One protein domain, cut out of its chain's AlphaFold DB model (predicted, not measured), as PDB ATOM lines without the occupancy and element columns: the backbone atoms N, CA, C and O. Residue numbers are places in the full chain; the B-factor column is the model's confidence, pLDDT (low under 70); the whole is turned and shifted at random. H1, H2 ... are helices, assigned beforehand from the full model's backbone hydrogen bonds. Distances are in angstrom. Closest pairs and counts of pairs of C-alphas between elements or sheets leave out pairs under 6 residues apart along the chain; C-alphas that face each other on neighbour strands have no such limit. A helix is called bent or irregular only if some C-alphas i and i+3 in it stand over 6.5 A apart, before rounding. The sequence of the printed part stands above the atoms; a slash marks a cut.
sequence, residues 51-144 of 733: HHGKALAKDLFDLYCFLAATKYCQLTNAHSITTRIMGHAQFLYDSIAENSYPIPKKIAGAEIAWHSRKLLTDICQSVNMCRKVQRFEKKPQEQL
ATOM      1  N   HIS A  51      21.131   4.183 -21.165       57.69
ATOM      2  CA  HIS A  51      20.074   3.306 -20.598       57.69
ATOM      3  C   HIS A  51      20.100   1.816 -21.035       57.69
ATOM      4  O   HIS A  51      19.102   1.101 -20.927       57.69
ATOM      5  N   HIS A  52      21.237   1.302 -21.517       66.31
ATOM      6  CA  HIS A  52      21.238   0.167 -22.456       66.31
ATOM      7  C   HIS A  52      21.270  -1.251 -21.873       66.31
ATOM      8  O   HIS A  52      20.978  -2.190 -22.609       66.31
ATOM      9  N   GLY A  53      21.544  -1.448 -20.580       75.00
ATOM     10  CA  GLY A  53      21.591  -2.802 -20.004       75.00
ATOM     11  C   GLY A  53      20.289  -3.595 -20.199       75.00
ATOM     12  O   GLY A  53      20.332  -4.801 -20.423       75.00
ATOM     13  N   LYS A  54      19.128  -2.920 -20.190       79.06
ATOM     14  CA  LYS A  54      17.813  -3.549 -20.416       79.06
ATOM     15  C   LYS A  54      17.491  -3.764 -21.899       79.06
ATOM     16  O   LYS A  54      16.969  -4.816 -22.245       79.06
ATOM     17  N   ALA A  55      17.808  -2.795 -22.762       83.00
ATOM     18  CA  ALA A  55      17.578  -2.908 -24.204       83.00
ATOM     19  C   ALA A  55      18.462  -4.005 -24.816       83.00
ATOM     20  O   ALA A  55      17.952  -4.932 -25.431       83.00
ATOM     21  N   LEU A  56      19.763  -3.991 -24.503       84.94
ATOM     22  CA  LEU A  56      20.701  -5.013 -24.965       84.94
ATOM     23  C   LEU A  56      20.361  -6.400 -24.400       84.94
ATOM     24  O   LEU A  56      20.556  -7.404 -25.077       84.94
ATOM     25  N   ALA A  57      19.814  -6.468 -23.181       86.88
ATOM     26  CA  ALA A  57      19.332  -7.724 -22.613       86.88
ATOM     27  C   ALA A  57      18.125  -8.297 -23.372       86.88
ATOM     28  O   ALA A  57      18.029  -9.518 -23.525       86.88
ATOM     29  N   LYS A  58      17.219  -7.430 -23.840       90.44
ATOM     30  CA  LYS A  58      16.084  -7.813 -24.682       90.44
ATOM     31  C   LYS A  58      16.557  -8.266 -26.064       90.44
ATOM     32  O   LYS A  58      16.173  -9.343 -26.498       90.44
ATOM     33  N   ASP A  59      17.455  -7.518 -26.699       89.50
ATOM     34  CA  ASP A  59      17.997  -7.878 -28.015       89.50
ATOM     35  C   ASP A  59      18.766  -9.208 -27.971       89.50
ATOM     36  O   ASP A  59      18.655 -10.039 -28.874       89.50
ATOM     37  N   LEU A  60      19.514  -9.450 -26.887       90.62
ATOM     38  CA  LEU A  60      20.140 -10.747 -26.642       90.62
ATOM     39  C   LEU A  60      19.102 -11.859 -26.500       90.62
ATOM     40  O   LEU A  60      19.289 -12.926 -27.085       90.62
ATOM     41  N   PHE A  61      18.015 -11.623 -25.761       92.31
ATOM     42  CA  PHE A  61      16.931 -12.595 -25.614       92.31
ATOM     43  C   PHE A  61      16.298 -12.938 -26.970       92.31
ATOM     44  O   PHE A  61      16.187 -14.116 -27.311       92.31
ATOM     45  N   ASP A  62      15.984 -11.931 -27.784       89.44
ATOM     46  CA  ASP A  62      15.425 -12.114 -29.127       89.44
ATOM     47  C   ASP A  62      16.388 -12.915 -30.025       89.44
ATOM     48  O   ASP A  62      15.971 -13.799 -30.784       89.44
ATOM     49  N   LEU A  63      17.700 -12.683 -29.897       90.44
ATOM     50  CA  LEU A  63      18.723 -13.452 -30.605       90.44
ATOM     51  C   LEU A  63      18.814 -14.910 -30.106       90.44
ATOM     52  O   LEU A  63      19.084 -15.810 -30.905       90.44
ATOM     53  N   TYR A  64      18.555 -15.187 -28.821       90.94
ATOM     54  CA  TYR A  64      18.463 -16.557 -28.291       90.94
ATOM     55  C   TYR A  64      17.239 -17.285 -28.838       90.94
ATOM     56  O   TYR A  64      17.344 -18.450 -29.230       90.94
ATOM     57  N   CYS A  65      16.099 -16.600 -28.913       88.62
ATOM     58  CA  CYS A  65      14.894 -17.141 -29.528       88.62
ATOM     59  C   CYS A  65      15.121 -17.443 -31.016       88.62
ATOM     60  O   CYS A  65      14.746 -18.517 -31.491       88.62
ATOM     61  N   PHE A  66      15.823 -16.566 -31.739       89.19
ATOM     62  CA  PHE A  66      16.239 -16.816 -33.119       89.19
ATOM     63  C   PHE A  66      17.193 -18.017 -33.239       89.19
ATOM     64  O   PHE A  66      17.021 -18.877 -34.105       89.19
ATOM     65  N   LEU A  67      18.174 -18.141 -32.340       89.62
ATOM     66  CA  LEU A  67      19.085 -19.284 -32.318       89.62
ATOM     67  C   LEU A  67      18.341 -20.609 -32.073       89.62
ATOM     68  O   LEU A  67      18.632 -21.612 -32.732       89.62
ATOM     69  N   ALA A  68      17.356 -20.614 -31.173       85.50
ATOM     70  CA  ALA A  68      16.490 -21.764 -30.938       85.50
ATOM     71  C   ALA A  68      15.627 -22.087 -32.170       85.50
ATOM     72  O   ALA A  68      15.540 -23.250 -32.564       85.50
ATOM     73  N   ALA A  69      15.067 -21.067 -32.825       82.12
ATOM     74  CA  ALA A  69      14.290 -21.215 -34.052       82.12
ATOM     75  C   ALA A  69      15.120 -21.810 -35.204       82.12
ATOM     76  O   ALA A  69      14.681 -22.760 -35.846       82.12
ATOM     77  N   THR A  70      16.353 -21.338 -35.430       87.00
ATOM     78  CA  THR A  70      17.237 -21.907 -36.472       87.00
ATOM     79  C   THR A  70      17.545 -23.385 -36.229       87.00
ATOM     80  O   THR A  70      17.576 -24.168 -37.180       87.00
ATOM     81  N   LYS A  71      17.723 -23.786 -34.963       89.06
ATOM     82  CA  LYS A  71      17.903 -25.192 -34.579       89.06
ATOM     83  C   LYS A  71      16.629 -26.005 -34.815       89.06
ATOM     84  O   LYS A  71      16.710 -27.091 -35.383       89.06
ATOM     85  N   TYR A  72      15.472 -25.478 -34.413       84.94
ATOM     86  CA  TYR A  72      14.170 -26.125 -34.592       84.94
ATOM     87  C   TYR A  72      13.836 -26.345 -36.075       84.94
ATOM     88  O   TYR A  72      13.441 -27.439 -36.468       84.94
ATOM     89  N   CYS A  73      14.099 -25.347 -36.920       79.94
ATOM     90  CA  CYS A  73      13.939 -25.428 -38.373       79.94
ATOM     91  C   CYS A  73      15.054 -26.225 -39.084       79.94
ATOM     92  O   CYS A  73      15.068 -26.264 -40.311       79.94
ATOM     93  N   GLN A  74      15.994 -26.836 -38.349       89.31
ATOM     94  CA  GLN A  74      17.116 -27.625 -38.884       89.31
ATOM     95  C   GLN A  74      18.025 -26.855 -39.866       89.31
ATOM     96  O   GLN A  74      18.664 -27.437 -40.742       89.31
ATOM     97  N   LEU A  75      18.141 -25.535 -39.702       86.81
ATOM     98  CA  LEU A  75      18.981 -24.677 -40.541       86.81
ATOM     99  C   LEU A  75      20.426 -24.679 -40.024       86.81
ATOM    100  O   LEU A  75      20.892 -23.714 -39.422       86.81
ATOM    101  N   THR A  76      21.145 -25.780 -40.244       85.25
ATOM    102  CA  THR A  76      22.467 -26.052 -39.642       85.25
ATOM    103  C   THR A  76      23.510 -24.955 -39.881       85.25
ATOM    104  O   THR A  76      24.226 -24.575 -38.951       85.25
ATOM    105  N   ASN A  77      23.583 -24.394 -41.094       79.25
ATOM    106  CA  ASN A  77      24.526 -23.317 -41.412       79.25
ATOM    107  C   ASN A  77      24.153 -22.000 -40.704       79.25
ATOM    108  O   ASN A  77      24.983 -21.404 -40.016       79.25
ATOM    109  N   ALA A  78      22.880 -21.594 -40.790       80.31
ATOM    110  CA  ALA A  78      22.375 -20.404 -40.104       80.31
ATOM    111  C   ALA A  78      22.563 -20.516 -38.584       80.31
ATOM    112  O   ALA A  78      23.004 -19.563 -37.943       80.31
ATOM    113  N   HIS A  79      22.327 -21.704 -38.022       88.12
ATOM    114  CA  HIS A  79      22.579 -22.004 -36.620       88.12
ATOM    115  C   HIS A  79      24.063 -21.822 -36.260       88.12
ATOM    116  O   HIS A  79      24.381 -21.095 -35.324       88.12
ATOM    117  N   SER A  80      24.990 -22.394 -37.041       84.56
ATOM    118  CA  SER A  80      26.441 -22.263 -36.806       84.56
ATOM    119  C   SER A  80      26.918 -20.807 -36.809       84.56
ATOM    120  O   SER A  80      27.732 -20.418 -35.967       84.56
ATOM    121  N   ILE A  81      26.421 -19.991 -37.743       82.44
ATOM    122  CA  ILE A  81      26.770 -18.568 -37.846       82.44
ATOM    123  C   ILE A  81      26.181 -17.790 -36.664       82.44
ATOM    124  O   ILE A  81      26.905 -17.055 -35.991       82.44
ATOM    125  N   THR A  82      24.899 -18.004 -36.368       87.12
ATOM    126  CA  THR A  82      24.187 -17.320 -35.278       87.12
ATOM    127  C   THR A  82      24.820 -17.619 -33.923       87.12
ATOM    128  O   THR A  82      25.010 -16.700 -33.134       87.12
ATOM    129  N   THR A  83      25.245 -18.861 -33.666       89.50
ATOM    130  CA  THR A  83      25.960 -19.229 -32.431       89.50
ATOM    131  C   THR A  83      27.234 -18.404 -32.238       89.50
ATOM    132  O   THR A  83      27.533 -17.973 -31.125       89.50
ATOM    133  N   ARG A  84      27.986 -18.130 -33.312       89.06
ATOM    134  CA  ARG A  84      29.205 -17.301 -33.230       89.06
ATOM    135  C   ARG A  84      28.874 -15.838 -32.958       89.06
ATOM    136  O   ARG A  84      29.539 -15.214 -32.136       89.06
ATOM    137  N   ILE A  85      27.851 -15.302 -33.629       88.06
ATOM    138  CA  ILE A  85      27.368 -13.930 -33.402       88.06
ATOM    139  C   ILE A  85      26.903 -13.777 -31.950       88.06
ATOM    140  O   ILE A  85      27.290 -12.817 -31.290       88.06
ATOM    141  N   MET A  86      26.165 -14.760 -31.429       89.38
ATOM    142  CA  MET A  86      25.700 -14.791 -30.045       89.38
ATOM    143  C   MET A  86      26.863 -14.736 -29.047       89.38
ATOM    144  O   MET A  86      26.833 -13.924 -28.127       89.38
ATOM    145  N   GLY A  87      27.921 -15.527 -29.253       85.56
ATOM    146  CA  GLY A  87      29.102 -15.480 -28.383       85.56
ATOM    147  C   GLY A  87      29.780 -14.102 -28.360       85.56
ATOM    148  O   GLY A  87      30.238 -13.645 -27.315       85.56
ATOM    149  N   HIS A  88      29.803 -13.393 -29.494       88.38
ATOM    150  CA  HIS A  88      30.307 -12.019 -29.549       88.38
ATOM    151  C   HIS A  88      29.370 -11.014 -28.866       88.38
ATOM    152  O   HIS A  88      29.849 -10.116 -28.174       88.38
ATOM    153  N   ALA A  89      28.056 -11.165 -29.039       88.12
ATOM    154  CA  ALA A  89      27.060 -10.294 -28.425       88.12
ATOM    155  C   ALA A  89      27.045 -10.432 -26.892       88.12
ATOM    156  O   ALA A  89      27.018  -9.421 -26.196       88.12
ATOM    157  N   GLN A  90      27.160 -11.658 -26.365       85.94
ATOM    158  CA  GLN A  90      27.325 -11.919 -24.928       85.94
ATOM    159  C   GLN A  90      28.579 -11.244 -24.376       85.94
ATOM    160  O   GLN A  90      28.503 -10.506 -23.404       85.94
ATOM    161  N   PHE A  91      29.725 -11.419 -25.044       87.19
ATOM    162  CA  PHE A  91      30.969 -10.776 -24.622       87.19
ATOM    163  C   PHE A  91      30.845  -9.244 -24.565       87.19
ATOM    164  O   PHE A  91      31.370  -8.608 -23.649       87.19
ATOM    165  N   LEU A  92      30.164  -8.640 -25.546       84.25
ATOM    166  CA  LEU A  92      29.904  -7.200 -25.557       84.25
ATOM    167  C   LEU A  92      28.976  -6.780 -24.415       84.25
ATOM    168  O   LEU A  92      29.264  -5.781 -23.761       84.25
ATOM    169  N   TYR A  93      27.913  -7.541 -24.150       88.06
ATOM    170  CA  TYR A  93      27.028  -7.288 -23.016       88.06
ATOM    171  C   TYR A  93      27.788  -7.334 -21.697       88.06
ATOM    172  O   TYR A  93      27.751  -6.357 -20.957       88.06
ATOM    173  N   ASP A  94      28.551  -8.397 -21.451       84.62
ATOM    174  CA  ASP A  94      29.323  -8.562 -20.219       84.62
ATOM    175  C   ASP A  94      30.341  -7.425 -20.036       84.62
ATOM    176  O   ASP A  94      30.578  -6.956 -18.922       84.62
ATOM    177  N   SER A  95      30.908  -6.931 -21.144       83.31
ATOM    178  CA  SER A  95      31.852  -5.808 -21.140       83.31
ATOM    179  C   SER A  95      31.193  -4.454 -20.849       83.31
ATOM    180  O   SER A  95      31.844  -3.589 -20.271       83.31
ATOM    181  N   ILE A  96      29.948  -4.239 -21.288       82.94
ATOM    182  CA  ILE A  96      29.233  -2.956 -21.151       82.94
ATOM    183  C   ILE A  96      28.441  -2.898 -19.842       82.94
ATOM    184  O   ILE A  96      28.415  -1.865 -19.181       82.94
ATOM    185  N   ALA A  97      27.771  -3.991 -19.484       82.94
ATOM    186  CA  ALA A  97      26.896  -4.074 -18.320       82.94
ATOM    187  C   ALA A  97      27.651  -4.394 -17.019       82.94
ATOM    188  O   ALA A  97      27.021  -4.415 -15.959       82.94
ATOM    189  N   GLU A  98      28.957  -4.692 -17.108       88.12
ATOM    190  CA  GLU A  98      29.810  -5.173 -16.007       88.12
ATOM    191  C   GLU A  98      29.204  -6.374 -15.249       88.12
ATOM    192  O   GLU A  98      29.545  -6.646 -14.102       88.12
ATOM    193  N   ASN A  99      28.288  -7.102 -15.894       86.06
ATOM    194  CA  ASN A  99      27.540  -8.225 -15.341       86.06
ATOM    195  C   ASN A  99      27.331  -9.273 -16.430       86.06
ATOM    196  O   ASN A  99      27.042  -8.925 -17.575       86.06
ATOM    197  N   SER A 100      27.425 -10.550 -16.061       87.12
ATOM    198  CA  SER A 100      27.164 -11.654 -16.983       87.12
ATOM    199  C   SER A 100      25.691 -11.698 -17.383       87.12
ATOM    200  O   SER A 100      24.824 -11.697 -16.501       87.12
ATOM    201  N   TYR A 101      25.393 -11.814 -18.677       88.00
ATOM    202  CA  TYR A 101      24.014 -12.024 -19.122       88.00
ATOM    203  C   TYR A 101      23.439 -13.339 -18.551       88.00
ATOM    204  O   TYR A 101      24.044 -14.402 -18.733       88.00
ATOM    205  N   PRO A 102      22.272 -13.325 -17.876       86.94
ATOM    206  CA  PRO A 102      21.667 -14.542 -17.350       86.94
ATOM    207  C   PRO A 102      21.151 -15.411 -18.503       86.94
ATOM    208  O   PRO A 102      20.106 -15.139 -19.088       86.94
ATOM    209  N   ILE A 103      21.888 -16.477 -18.825       87.81
ATOM    210  CA  ILE A 103      21.547 -17.394 -19.919       87.81
ATOM    211  C   ILE A 103      20.166 -18.027 -19.653       87.81
ATOM    212  O   ILE A 103      20.006 -18.735 -18.648       87.81
ATOM    213  N   PRO A 104      19.167 -17.835 -20.538       82.81
ATOM    214  CA  PRO A 104      17.845 -18.423 -20.365       82.81
ATOM    215  C   PRO A 104      17.932 -19.953 -20.429       82.81
ATOM    216  O   PRO A 104      18.186 -20.532 -21.482       82.81
ATOM    217  N   LYS A 105      17.707 -20.634 -19.298       85.19
ATOM    218  CA  LYS A 105      17.705 -22.111 -19.239       85.19
ATOM    219  C   LYS A 105      16.460 -22.727 -19.879       85.19
ATOM    220  O   LYS A 105      16.476 -23.889 -20.274       85.19
ATOM    221  N   LYS A 106      15.369 -21.963 -19.935       83.81
ATOM    222  CA  LYS A 106      14.089 -22.361 -20.517       83.81
ATOM    223  C   LYS A 106      13.562 -21.183 -21.326       83.81
ATOM    224  O   LYS A 106      13.314 -20.123 -20.763       83.81
ATOM    225  N   ILE A 107      13.416 -21.373 -22.633       87.56
ATOM    226  CA  ILE A 107      12.738 -20.425 -23.522       87.56
ATOM    227  C   ILE A 107      11.336 -20.986 -23.750       87.56
ATOM    228  O   ILE A 107      11.186 -22.176 -24.034       87.56
ATOM    229  N   ALA A 108      10.307 -20.158 -23.572       81.56
ATOM    230  CA  ALA A 108       8.929 -20.592 -23.762       81.56
ATOM    231  C   ALA A 108       8.702 -21.027 -25.220       81.56
ATOM    232  O   ALA A 108       9.129 -20.350 -26.154       81.56
ATOM    233  N   GLY A 109       7.999 -22.146 -25.422       70.62
ATOM    234  CA  GLY A 109       7.737 -22.676 -26.766       70.62
ATOM    235  C   GLY A 109       6.999 -21.687 -27.677       70.62
ATOM    236  O   GLY A 109       7.264 -21.659 -28.875       70.62
ATOM    237  N   ALA A 110       6.140 -20.831 -27.108       73.19
ATOM    238  CA  ALA A 110       5.424 -19.786 -27.842       73.19
ATOM    239  C   ALA A 110       6.373 -18.770 -28.511       73.19
ATOM    240  O   ALA A 110       6.188 -18.446 -29.683       73.19
ATOM    241  N   GLU A 111       7.430 -18.345 -27.811       68.75
ATOM    242  CA  GLU A 111       8.437 -17.415 -28.344       68.75
ATOM    243  C   GLU A 111       9.228 -18.058 -29.489       68.75
ATOM    244  O   GLU A 111       9.387 -17.482 -30.568       68.75
ATOM    245  N   ILE A 112       9.656 -19.312 -29.303       69.81
ATOM    246  CA  ILE A 112      10.366 -20.069 -30.344       69.81
ATOM    247  C   ILE A 112       9.475 -20.239 -31.578       69.81
ATOM    248  O   ILE A 112       9.949 -20.064 -32.702       69.81
ATOM    249  N   ALA A 113       8.192 -20.555 -31.393       63.31
ATOM    250  CA  ALA A 113       7.239 -20.722 -32.486       63.31
ATOM    251  C   ALA A 113       7.030 -19.414 -33.266       63.31
ATOM    252  O   ALA A 113       7.029 -19.436 -34.500       63.31
ATOM    253  N   TRP A 114       6.920 -18.276 -32.573       80.12
ATOM    254  CA  TRP A 114       6.805 -16.960 -33.207       80.12
ATOM    255  C   TRP A 114       8.042 -16.623 -34.052       80.12
ATOM    256  O   TRP A 114       7.913 -16.320 -35.241       80.12
ATOM    257  N   HIS A 115       9.248 -16.778 -33.491       71.81
ATOM    258  CA  HIS A 115      10.497 -16.546 -34.224       71.81
ATOM    259  C   HIS A 115      10.697 -17.534 -35.382       71.81
ATOM    260  O   HIS A 115      11.155 -17.137 -36.453       71.81
ATOM    261  N   SER A 116      10.311 -18.801 -35.209       60.47
ATOM    262  CA  SER A 116      10.373 -19.817 -36.271       60.47
ATOM    263  C   SER A 116       9.431 -19.477 -37.420       60.47
ATOM    264  O   SER A 116       9.827 -19.546 -38.581       60.47
ATOM    265  N   ARG A 117       8.198 -19.049 -37.119       74.75
ATOM    266  CA  ARG A 117       7.245 -18.585 -38.134       74.75
ATOM    267  C   ARG A 117       7.793 -17.379 -38.891       74.75
ATOM    268  O   ARG A 117       7.688 -17.354 -40.116       74.75
ATOM    269  N   LYS A 118       8.383 -16.408 -38.187       78.06
ATOM    270  CA  LYS A 118       8.999 -15.226 -38.803       78.06
ATOM    271  C   LYS A 118      10.135 -15.627 -39.748       78.06
ATOM    272  O   LYS A 118      10.077 -15.310 -40.928       78.06
ATOM    273  N   LEU A 119      11.071 -16.447 -39.269       73.00
ATOM    274  CA  LEU A 119      12.186 -16.977 -40.058       73.00
ATOM    275  C   LEU A 119      11.723 -17.743 -41.307       73.00
ATOM    276  O   LEU A 119      12.239 -17.520 -42.398       73.00
ATOM    277  N   LEU A 120      10.731 -18.628 -41.174       61.56
ATOM    278  CA  LEU A 120      10.172 -19.363 -42.312       61.56
ATOM    279  C   LEU A 120       9.453 -18.441 -43.303       61.56
ATOM    280  O   LEU A 120       9.514 -18.677 -44.509       61.56
ATOM    281  N   THR A 121       8.787 -17.394 -42.814       76.75
ATOM    282  CA  THR A 121       8.142 -16.387 -43.665       76.75
ATOM    283  C   THR A 121       9.187 -15.640 -44.487       76.75
ATOM    284  O   THR A 121       9.034 -15.554 -45.705       76.75
ATOM    285  N   ASP A 122      10.273 -15.196 -43.853       76.88
ATOM    286  CA  ASP A 122      11.371 -14.491 -44.518       76.88
ATOM    287  C   ASP A 122      12.035 -15.386 -45.578       76.88
ATOM    288  O   ASP A 122      12.191 -14.976 -46.726       76.88
ATOM    289  N   ILE A 123      12.317 -16.655 -45.250       73.69
ATOM    290  CA  ILE A 123      12.864 -17.633 -46.209       73.69
ATOM    291  C   ILE A 123      11.922 -17.816 -47.405       73.69
ATOM    292  O   ILE A 123      12.361 -17.781 -48.558       73.69
ATOM    293  N   CYS A 124      10.621 -17.993 -47.164       69.69
ATOM    294  CA  CYS A 124       9.629 -18.126 -48.231       69.69
ATOM    295  C   CYS A 124       9.561 -16.872 -49.115       69.69
ATOM    296  O   CYS A 124       9.452 -16.991 -50.338       69.69
ATOM    297  N   GLN A 125       9.646 -15.678 -48.524       74.81
ATOM    298  CA  GLN A 125       9.688 -14.418 -49.262       74.81
ATOM    299  C   GLN A 125      10.950 -14.317 -50.123       74.81
ATOM    300  O   GLN A 125      10.829 -14.046 -51.318       74.81
ATOM    301  N   SER A 126      12.131 -14.625 -49.577       71.94
ATOM    302  CA  SER A 126      13.387 -14.650 -50.337       71.94
ATOM    303  C   SER A 126      13.324 -15.631 -51.509       71.94
ATOM    304  O   SER A 126      13.638 -15.259 -52.636       71.94
ATOM    305  N   VAL A 127      12.823 -16.852 -51.292       73.56
ATOM    306  CA  VAL A 127      12.642 -17.845 -52.367       73.56
ATOM    307  C   VAL A 127      11.676 -17.340 -53.441       73.56
ATOM    308  O   VAL A 127      11.904 -17.549 -54.635       73.56
ATOM    309  N   ASN A 128      10.597 -16.657 -53.054       75.38
ATOM    310  CA  ASN A 128       9.668 -16.058 -54.009       75.38
ATOM    311  C   ASN A 128      10.310 -14.914 -54.807       75.38
ATOM    312  O   ASN A 128      10.035 -14.804 -56.001       75.38
ATOM    313  N   MET A 129      11.173 -14.100 -54.193       75.50
ATOM    314  CA  MET A 129      11.947 -13.081 -54.908       75.50
ATOM    315  C   MET A 129      12.908 -13.718 -55.913       75.50
ATOM    316  O   MET A 129      12.863 -13.351 -57.084       75.50
ATOM    317  N   CYS A 130      13.669 -14.743 -55.520       67.12
ATOM    318  CA  CYS A 130      14.547 -15.475 -56.441       67.12
ATOM    319  C   CYS A 130      13.766 -16.052 -57.632       67.12
ATOM    320  O   CYS A 130      14.168 -15.895 -58.780       67.12
ATOM    321  N   ARG A 131      12.585 -16.640 -57.392       80.88
ATOM    322  CA  ARG A 131      11.712 -17.129 -58.475       80.88
ATOM    323  C   ARG A 131      11.211 -16.016 -59.392       80.88
ATOM    324  O   ARG A 131      10.997 -16.270 -60.574       80.88
ATOM    325  N   LYS A 132      10.964 -14.809 -58.870       77.94
ATOM    326  CA  LYS A 132      10.595 -13.651 -59.698       77.94
ATOM    327  C   LYS A 132      11.772 -13.227 -60.575       77.94
ATOM    328  O   LYS A 132      11.563 -13.092 -61.774       77.94
ATOM    329  N   VAL A 133      12.975 -13.109 -60.014       73.69
ATOM    330  CA  VAL A 133      14.205 -12.776 -60.761       73.69
ATOM    331  C   VAL A 133      14.442 -13.779 -61.891       73.69
ATOM    332  O   VAL A 133      14.510 -13.387 -63.049       73.69
ATOM    333  N   GLN A 134      14.361 -15.080 -61.605       75.31
ATOM    334  CA  GLN A 134      14.477 -16.126 -62.630       75.31
ATOM    335  C   GLN A 134      13.431 -16.016 -63.753       75.31
ATOM    336  O   GLN A 134      13.675 -16.436 -64.883       75.31
ATOM    337  N   ARG A 135      12.218 -15.524 -63.459       85.44
ATOM    338  CA  ARG A 135      11.197 -15.281 -64.495       85.44
ATOM    339  C   ARG A 135      11.537 -14.059 -65.336       85.44
ATOM    340  O   ARG A 135      11.215 -14.063 -66.519       85.44
ATOM    341  N   PHE A 136      12.145 -13.034 -64.742       80.19
ATOM    342  CA  PHE A 136      12.625 -11.872 -65.479       80.19
ATOM    343  C   PHE A 136      13.782 -12.240 -66.403       80.19
ATOM    344  O   PHE A 136      13.715 -11.873 -67.564       80.19
ATOM    345  N   GLU A 137      14.743 -13.055 -65.969       77.31
ATOM    346  CA  GLU A 137      15.862 -13.515 -66.814       77.31
ATOM    347  C   GLU A 137      15.415 -14.427 -67.966       77.31
ATOM    348  O   GLU A 137      15.925 -14.347 -69.085       77.31
ATOM    349  N   LYS A 138      14.414 -15.284 -67.724       88.69
ATOM    350  CA  LYS A 138      13.873 -16.171 -68.766       88.69
ATOM    351  C   LYS A 138      13.152 -15.408 -69.876       88.69
ATOM    352  O   LYS A 138      13.075 -15.922 -70.986       88.69
ATOM    353  N   LYS A 139      12.622 -14.208 -69.609       91.94
ATOM    354  CA  LYS A 139      11.868 -13.430 -70.606       91.94
ATOM    355  C   LYS A 139      12.745 -12.962 -71.784       91.94
ATOM    356  O   LYS A 139      12.360 -13.273 -72.906       91.94
ATOM    357  N   PRO A 140      13.904 -12.301 -71.586       90.00
ATOM    358  CA  PRO A 140      14.808 -11.943 -72.679       90.00
ATOM    359  C   PRO A 140      15.339 -13.155 -73.440       90.00
ATOM    360  O   PRO A 140      15.356 -13.146 -74.665       90.00
ATOM    361  N   GLN A 141      15.718 -14.232 -72.742       85.88
ATOM    362  CA  GLN A 141      16.198 -15.451 -73.406       85.88
ATOM    363  C   GLN A 141      15.121 -16.085 -74.292       85.88
ATOM    364  O   GLN A 141      15.406 -16.524 -75.404       85.88
ATOM    365  N   GLU A 142      13.877 -16.118 -73.819       93.12
ATOM    366  CA  GLU A 142      12.736 -16.588 -74.600       93.12
ATOM    367  C   GLU A 142      12.439 -15.657 -75.786       93.12
ATOM    368  O   GLU A 142      12.162 -16.137 -76.881       93.12
ATOM    369  N   GLN A 143      12.544 -14.337 -75.609       91.81
ATOM    370  CA  GLN A 143      12.403 -13.367 -76.702       91.81
ATOM    371  C   GLN A 143      13.483 -13.547 -77.773       91.81
ATOM    372  O   GLN A 143      13.155 -13.553 -78.955       91.81
ATOM    373  N   LEU A 144      14.741 -13.768 -77.381       92.25
ATOM    374  CA  LEU A 144      15.839 -14.051 -78.309       92.25
ATOM    375  C   LEU A 144      15.621 -15.365 -79.065       92.25
ATOM    376  O   LEU A 144      15.840 -15.416 -80.271       92.25
TER     377      LEU A 144
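AT A GLANCE: This is residues 51 to 144 of the 733 residues of an uncharacterized protein of Stylophora pistillata (UniProt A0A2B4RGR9). Two helices, H1 and H2, lie side by side as a hairpin, and a much longer third helix, H3, packs with its early residues 111 to 119 on the later part of H1 and then sticks out as a long arm, residues 121 to 144. The arm makes the length of the whole; without it, the remaining 70 residues form a body spanning 34 by 23 by 20 A. The printed part has 94 residues with three named helices, H1, H2 and H3 in chain order, and no named strand; the class is all helix. It is only just loose, close to extended, with a radius of gyration of the C-alphas of 18.6 A, and the C-alphas span 64 by 27 by 24 A.

HOW THE PARTS SIT: H1, residues 51 to 72, touches H2, residues 76 to 97, with 17 pairs of C-alphas within 8 A. Their closest C-alphas, those of Thr 70 and His 79, are 5.3 A apart. The two form a helical hairpin, at a shallow tilt of 17 degrees, opposite ways. H3, residues 109 to 144, touches H1 with residues 111 to 119 alone, and H1 touches it with residues 65 to 72 alone. The closest C-alphas of H1 and H3 are those of Ala 69 and Ser 116, 4.7 A apart. These two helices run the same way at a steep tilt of 69 degrees, only just short of about perpendicular. H2 and H3 are apart. The backbone O i to N i+4 pairs within hydrogen-bond range are 17 of 18 in H1, 17 of 18 in H2 and 30 of 32 in H3.

IN THESE COORDINATES: H1 begins at C-alpha 51, at (20.074, 3.306, -20.598), and is 33.1 A from first to last C-alpha. It is irregular: C-alphas 51 and 54 are 7.2 A apart. H2 measures 30.9 A and begins at C-alpha 76, at (22.467, -26.052, -39.642). H3 measures 52.9 A and ends at C-alpha 144, at (15.839, -14.051, -78.309). It is neither bent nor irregular, but only just: C-alphas 137 and 140 are 6.2 A apart.

THE WHOLE: The C-alphas of Glu 98 and Leu 144, the two farthest apart, are 64.5 A from each other. The printed part has no cut. The link from H1 to H2, 3 residues, is tight, and the link from H2 to H3, 11 residues, is long. Residues 121 to 144, which belong to H3, stand free. The mean pLDDT of the printed part of this model is 82.1; residues 51 to 52, 111 to 113, 116, 120, 124 and 130 are under 70.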